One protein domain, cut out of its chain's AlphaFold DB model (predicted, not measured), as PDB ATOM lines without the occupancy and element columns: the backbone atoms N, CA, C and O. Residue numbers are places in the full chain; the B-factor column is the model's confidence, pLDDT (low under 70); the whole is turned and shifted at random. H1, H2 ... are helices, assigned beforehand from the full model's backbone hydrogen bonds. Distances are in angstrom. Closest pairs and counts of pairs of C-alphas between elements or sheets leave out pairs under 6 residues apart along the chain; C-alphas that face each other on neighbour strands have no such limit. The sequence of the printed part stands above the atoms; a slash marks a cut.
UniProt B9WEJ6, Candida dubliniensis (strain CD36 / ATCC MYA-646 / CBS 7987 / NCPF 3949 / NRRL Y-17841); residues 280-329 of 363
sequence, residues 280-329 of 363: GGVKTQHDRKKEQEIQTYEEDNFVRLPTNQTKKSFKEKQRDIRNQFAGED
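Overview. This is residues 280 to 329 of the 363 residues of a protein of Candida dubliniensis (strain CD36 / ATCC MYA-646 / CBS 7987 / NCPF 3949 / NRRL Y-17841) (UniProt B9WEJ6). An open, flat-lying frame of three helices that do not pack on one another: the long helix H1 makes one long side, and the chain then folds back along the other side through the one-turn helix H2 and the shorter helix H3, leaving the middle empty. After H3 the last residues, 324 to 329, come back towards the beginning of H1, while residues 298 to 303 stick out at the far end. The printed part has 50 residues with three named helices, in the order H1, H2, H3, and no named strand; the class is all helix. The whole is loose, with a radius of gyration of the C-alphas of 12.4 A, and elongated, spanning 35 by 20 by 13 A.

Arrangement. H1, residues 285 to 301, touches no helix. H2, residues 307 to 310, follows over a tight link of 5 residues; the two are only just apart, with 8.2 A between their closest C-alphas. A tight link of 3 residues joins H2 to H3, residues 314 to 323, and these two are apart. H1 and H3 are apart too. Residues 324 to 325 pair with residues 328 to 329, antiparallel. In H1 and H3 every O i to N i+4 pair is within hydrogen-bond range; H2 is too short for such a pair, and its one O i to N i+3 pair is within range.

Along the chain. H1 begins at C-alpha 285 at (32.506, 117.402, -167.577) and runs 24.4 A to C-alpha 301 at (23.485, 139.731, -163.977). H2 measures 5.1 A from C-alpha 307 to C-alpha 310. H3 runs 14.3 A and ends at C-alpha 323 at (24.579, 106.672, -170.492).

Size, cuts and confidence. The two C-alphas farthest apart, those of Phe 302 and Arg 322, are 35.4 A apart. The first and last printed C-alphas, of Gly 280 and Asp 329, are 13.8 A apart. The printed part has no cut, and neither link is long. The mean pLDDT of the printed part is 91.1, and no printed residue is under 70.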
ATOM      1  N   GLY A 280      22.264 111.209-157.414       82.06
ATOM      2  CA  GLY A 280      22.369 111.759-158.765       82.06
ATOM      3  C   GLY A 280      23.663 111.381-159.490       82.06
ATOM      4  O   GLY A 280      23.897 111.879-160.588       82.06
ATOM      5  N   GLY A 281      24.512 110.545-158.882       88.94
ATOM      6  CA  GLY A 281      25.835 110.214-159.406       88.94
ATOM      7  C   GLY A 281      26.824 111.384-159.349       88.94
ATOM      8  O   GLY A 281      26.671 112.336-158.579       88.94
ATOM      9  N   VAL A 282      27.874 111.290-160.164       92.38
ATOM     10  CA  VAL A 282      28.932 112.304-160.297       92.38
ATOM     11  C   VAL A 282      28.664 113.134-161.549       92.38
ATOM     12  O   VAL A 282      28.440 112.554-162.602       92.38
ATOM     13  N   LYS A 283      28.708 114.471-161.475       92.69
ATOM     14  CA  LYS A 283      28.507 115.374-162.627       92.69
ATOM     15  C   LYS A 283      29.517 115.095-163.744       92.69
ATOM     16  O   LYS A 283      30.722 115.038-163.467       92.69
ATOM     17  N   THR A 284      29.039 115.029-164.991       92.75
ATOM     18  CA  THR A 284      29.902 114.960-166.183       92.75
ATOM     19  C   THR A 284      30.698 116.246-166.391       92.75
ATOM     20  O   THR A 284      30.320 117.308-165.894       92.75
ATOM     21  N   GLN A 285      31.778 116.191-167.178       90.25
ATOM     22  CA  GLN A 285      32.506 117.402-167.577       90.25
ATOM     23  C   GLN A 285      31.597 118.429-168.280       90.25
ATOM     24  O   GLN A 285      31.738 119.632-168.064       90.25
ATOM     25  N   HIS A 286      30.647 117.969-169.102       89.31
ATOM     26  CA  HIS A 286      29.689 118.840-169.784       89.31
ATOM     27  C   HIS A 286      28.730 119.517-168.794       89.31
ATOM     28  O   HIS A 286      28.509 120.724-168.878       89.31
ATOM     29  N   ASP A 287      28.205 118.764-167.825       91.56
ATOM     30  CA  ASP A 287      27.317 119.313-166.797       91.56
ATOM     31  C   ASP A 287      28.022 120.349-165.921       91.56
ATOM     32  O   ASP A 287      27.429 121.377-165.604       91.56
ATOM     33  N   ARG A 288      29.302 120.123-165.594       91.88
ATOM     34  CA  ARG A 288      30.134 121.090-164.859       91.88
ATOM     35  C   ARG A 288      30.308 122.391-165.642       91.88
ATOM     36  O   ARG A 288      30.100 123.459-165.078       91.88
ATOM     37  N   LYS A 289      30.626 122.310-166.941       91.75
ATOM     38  CA  LYS A 289      30.748 123.490-167.821       91.75
ATOM     39  C   LYS A 289      29.431 124.274-167.896       91.75
ATOM     40  O   LYS A 289      29.445 125.494-167.799       91.75
ATOM     41  N   LYS A 290      28.294 123.578-168.018       92.31
ATOM     42  CA  LYS A 290      26.959 124.202-168.048       92.31
ATOM     43  C   LYS A 290      26.613 124.891-166.724       92.31
ATOM     44  O   LYS A 290      26.037 125.970-166.731       92.31
ATOM     45  N   GLU A 291      26.935 124.276-165.591       91.88
ATOM     46  CA  GLU A 291      26.713 124.877-164.273       91.88
ATOM     47  C   GLU A 291      27.603 126.099-164.043       91.88
ATOM     48  O   GLU A 291      27.109 127.100-163.539       91.88
ATOM     49  N   GLN A 292      28.870 126.048-164.468       93.88
ATOM     50  CA  GLN A 292      29.761 127.212-164.464       93.88
ATOM     51  C   GLN A 292      29.196 128.345-165.327       93.88
ATOM     52  O   GLN A 292      29.157 129.476-164.866       93.88
ATOM     53  N   GLU A 293      28.686 128.049-166.529       92.56
ATOM     54  CA  GLU A 293      28.047 129.050-167.400       92.56
ATOM     55  C   GLU A 293      26.815 129.692-166.732       92.56
ATOM     56  O   GLU A 293      26.626 130.908-166.796       92.56
ATOM     57  N   ILE A 294      26.001 128.892-166.030       93.81
ATOM     58  CA  ILE A 294      24.870 129.403-165.241       93.81
ATOM     59  C   ILE A 294      25.374 130.290-164.100       93.81
ATOM     60  O   ILE A 294      24.860 131.390-163.942       93.81
ATOM     61  N   GLN A 295      26.382 129.856-163.338       94.75
ATOM     62  CA  GLN A 295      26.957 130.645-162.242       94.75
ATOM     63  C   GLN A 295      27.503 131.980-162.743       94.75
ATOM     64  O   GLN A 295      27.116 133.015-162.211       94.75
ATOM     65  N   THR A 296      28.296 131.979-163.819       96.44
ATOM     66  CA  THR A 296      28.812 133.219-164.416       96.44
ATOM     67  C   THR A 296      27.684 134.149-164.837       96.44
ATOM     68  O   THR A 296      27.735 135.341-164.569       96.44
ATOM     69  N   TYR A 297      26.607 133.613-165.420       96.00
ATOM     70  CA  TYR A 297      25.459 134.431-165.795       96.00
ATOM     71  C   TYR A 297      24.740 135.020-164.574       96.00
ATOM     72  O   TYR A 297      24.320 136.179-164.613       96.00
ATOM     73  N   GLU A 298      24.548 134.228-163.516       95.69
ATOM     74  CA  GLU A 298      23.883 134.672-162.288       95.69
ATOM     75  C   GLU A 298      24.714 135.718-161.534       95.69
ATOM     76  O   GLU A 298      24.137 136.656-160.988       95.69
ATOM     77  N   GLU A 299      26.041 135.578-161.530       96.38
ATOM     78  CA  GLU A 299      26.989 136.525-160.933       96.38
ATOM     79  C   GLU A 299      27.070 137.827-161.740       96.38
ATOM     80  O   GLU A 299      26.959 138.905-161.160       96.38
ATOM     81  N   ASP A 300      27.157 137.741-163.070       97.75
ATOM     82  CA  ASP A 300      27.245 138.911-163.953       97.75
ATOM     83  C   ASP A 300      25.950 139.738-163.957       97.75
ATOM     84  O   ASP A 300      25.982 140.969-164.009       97.75
ATOM     85  N   ASN A 301      24.792 139.069-163.915       95.69
ATOM     86  CA  ASN A 301      23.485 139.731-163.977       95.69
ATOM     87  C   ASN A 301      22.828 139.917-162.605       95.69
ATOM     88  O   ASN A 301      21.752 140.508-162.535       95.69
ATOM     89  N   PHE A 302      23.432 139.406-161.529       96.06
ATOM     90  CA  PHE A 302      22.894 139.417-160.163       96.06
ATOM     91  C   PHE A 302      21.441 138.904-160.051       96.06
ATOM     92  O   PHE A 302      20.678 139.327-159.178       96.06
ATOM     93  N   VAL A 303      21.034 137.986-160.933       94.69
ATOM     94  CA  VAL A 303      19.677 137.423-160.994       94.69
ATOM     95  C   VAL A 303      19.758 135.908-161.117       94.69
ATOM     96  O   VAL A 303      20.383 135.388-162.036       94.69
ATOM     97  N   ARG A 304      19.061 135.193-160.225       94.44
ATOM     98  CA  ARG A 304      18.968 133.726-160.278       94.44
ATOM     99  C   ARG A 304      18.045 133.252-161.389       94.44
ATOM    100  O   ARG A 304      16.936 133.777-161.538       94.44
ATOM    101  N   LEU A 305      18.441 132.196-162.098       92.06
ATOM    102  CA  LEU A 305      17.552 131.581-163.075       92.06
ATOM    103  C   LEU A 305      16.423 130.810-162.378       92.06
ATOM    104  O   LEU A 305      16.642 130.088-161.398       92.06
ATOM    105  N   PRO A 306      15.189 130.882-162.907       93.00
ATOM    106  CA  PRO A 306      14.099 130.076-162.390       93.00
ATOM    107  C   PRO A 306      14.385 128.594-162.630       93.00
ATOM    108  O   PRO A 306      14.864 128.193-163.694       93.00
ATOM    109  N   THR A 307      13.992 127.748-161.673       87.50
ATOM    110  CA  THR A 307      14.274 126.306-161.757       87.50
ATOM    111  C   THR A 307      13.686 125.631-163.001       87.50
ATOM    112  O   THR A 307      14.167 124.583-163.412       87.50
ATOM    113  N   ASN A 308      12.678 126.231-163.638       86.00
ATOM    114  CA  ASN A 308      12.093 125.732-164.883       86.00
ATOM    115  C   ASN A 308      13.063 125.793-166.075       86.00
ATOM    116  O   ASN A 308      12.907 125.009-167.002       86.00
ATOM    117  N   GLN A 309      14.045 126.700-166.045       82.94
ATOM    118  CA  GLN A 309      15.056 126.856-167.097       82.94
ATOM    119  C   GLN A 309      16.335 126.061-166.799       82.94
ATOM    120  O   GLN A 309      17.030 125.635-167.716       82.94
ATOM    121  N   THR A 310      16.649 125.834-165.520       85.88
ATOM    122  CA  THR A 310      17.874 125.125-165.106       85.88
ATOM    123  C   THR A 310      17.678 123.618-164.941       85.88
ATOM    124  O   THR A 310      18.633 122.851-165.067       85.88
ATOM    125  N   LYS A 311      16.449 123.156-164.676       88.31
ATOM    126  CA  LYS A 311      16.152 121.728-164.512       88.31
ATOM    127  C   LYS A 311      16.241 120.988-165.846       88.31
ATOM    128  O   LYS A 311      15.576 121.340-166.816       88.31
ATOM    129  N   LYS A 312      16.981 119.876-165.840       87.00
ATOM    130  CA  LYS A 312      16.975 118.887-166.924       87.00
ATOM    131  C   LYS A 312      15.578 118.290-167.111       87.00
ATOM    132  O   LYS A 312      14.887 117.984-166.130       87.00
ATOM    133  N   SER A 313      15.189 118.082-168.368       90.31
ATOM    134  CA  SER A 313      13.936 117.401-168.722       90.31
ATOM    135  C   SER A 313      13.933 115.956-168.207       90.31
ATOM    136  O   SER A 313      14.987 115.339-168.072       90.31
ATOM    137  N   PHE A 314      12.756 115.370-167.963       89.94
ATOM    138  CA  PHE A 314      12.645 113.958-167.570       89.94
ATOM    139  C   PHE A 314      13.347 113.020-168.566       89.94
ATOM    140  O   PHE A 314      14.070 112.112-168.163       89.94
ATOM    141  N   LYS A 315      13.212 113.294-169.870       91.44
ATOM    142  CA  LYS A 315      13.871 112.523-170.934       91.44
ATOM    143  C   LYS A 315      15.398 112.640-170.879       91.44
ATOM    144  O   LYS A 315      16.095 111.670-171.151       91.44
ATOM    145  N   GLU A 316      15.903 113.821-170.533       88.81
ATOM    146  CA  GLU A 316      17.337 114.081-170.377       88.81
ATOM    147  C   GLU A 316      17.876 113.334-169.156       88.81
ATOM    148  O   GLU A 316      18.822 112.572-169.289       88.81
ATOM    149  N   LYS A 317      17.178 113.393-168.014       89.44
ATOM    150  CA  LYS A 317      17.525 112.603-166.822       89.44
ATOM    151  C   LYS A 317      17.545 111.099-167.096       89.44
ATOM    152  O   LYS A 317      18.442 110.407-166.637       89.44
ATOM    153  N   GLN A 318      16.572 110.578-167.845       89.75
ATOM    154  CA  GLN A 318      16.539 109.156-168.196       89.75
ATOM    155  C   GLN A 318      17.691 108.766-169.135       89.75
ATOM    156  O   GLN A 318      18.215 107.656-169.035       89.75
ATOM    157  N   ARG A 319      18.096 109.671-170.034       88.75
ATOM    158  CA  ARG A 319      19.279 109.486-170.879       88.75
ATOM    159  C   ARG A 319      20.552 109.485-170.040       88.75
ATOM    160  O   ARG A 319      21.368 108.588-170.227       88.75
ATOM    161  N   ASP A 320      20.682 110.435-169.121       88.62
ATOM    162  CA  ASP A 320      21.820 110.539-168.208       88.62
ATOM    163  C   ASP A 320      21.940 109.254-167.383       88.62
ATOM    164  O   ASP A 320      22.976 108.615-167.411       88.62
ATOM    165  N   ILE A 321      20.853 108.763-166.781       88.06
ATOM    166  CA  ILE A 321      20.863 107.499-166.017       88.06
ATOM    167  C   ILE A 321      21.341 106.304-166.859       88.06
ATOM    168  O   ILE A 321      21.980 105.397-166.334       88.06
ATOM    169  N   ARG A 322      21.016 106.269-168.156       89.06
ATOM    170  CA  ARG A 322      21.387 105.153-169.041       89.06
ATOM    171  C   ARG A 322      22.828 105.239-169.544       89.06
ATOM    172  O   ARG A 322      23.433 104.201-169.794       89.06
ATOM    173  N   ASN A 323      23.332 106.448-169.766       90.25
ATOM    174  CA  ASN A 323      24.579 106.672-170.492       90.25
ATOM    175  C   ASN A 323      25.709 107.215-169.611       90.25
ATOM    176  O   ASN A 323      26.870 107.096-169.984       90.25
ATOM    177  N   GLN A 324      25.395 107.810-168.465       91.06
ATOM    178  CA  GLN A 324      26.370 108.352-167.535       91.06
ATOM    179  C   GLN A 324      26.765 107.284-166.524       91.06
ATOM    180  O   GLN A 324      25.922 106.690-165.852       91.06
ATOM    181  N   PHE A 325      28.067 107.078-166.374       90.94
ATOM    182  CA  PHE A 325      28.616 106.155-165.397       90.94
ATOM    183  C   PHE A 325      29.854 106.775-164.754       90.94
ATOM    184  O   PHE A 325      30.719 107.290-165.451       90.94
ATOM    185  N   ALA A 326      29.904 106.782-163.418       90.38
ATOM    186  CA  ALA A 326      31.018 107.312-162.621       90.38
ATOM    187  C   ALA A 326      31.456 108.768-162.929       90.38
ATOM    188  O   ALA A 326      32.541 109.184-162.539       90.38
ATOM    189  N   GLY A 327      30.604 109.576-163.567       88.94
ATOM    190  CA  GLY A 327      30.950 110.948-163.964       88.94
ATOM    191  C   GLY A 327      31.469 111.089-165.389       88.94
ATOM    192  O   GLY A 327      31.748 112.205-165.821       88.94
ATOM    193  N   GLU A 328      31.507 109.998-166.143       90.94
ATOM    194  CA  GLU A 328      31.809 109.971-167.570       90.94
ATOM    195  C   GLU A 328      30.532 109.695-168.376       90.94
ATOM    196  O   GLU A 328      29.614 109.019-167.900       90.94
ATOM    197  N   ASP A 329      30.454 110.240-169.592       90.88
ATOM    198  CA  ASP A 329      29.342 109.989-170.518       90.88
ATOM    199  C   ASP A 329      29.749 108.958-171.577       90.88
ATOM    200  O   ASP A 329      30.549 109.242-172.470       90.88
TER     201      ASP A 329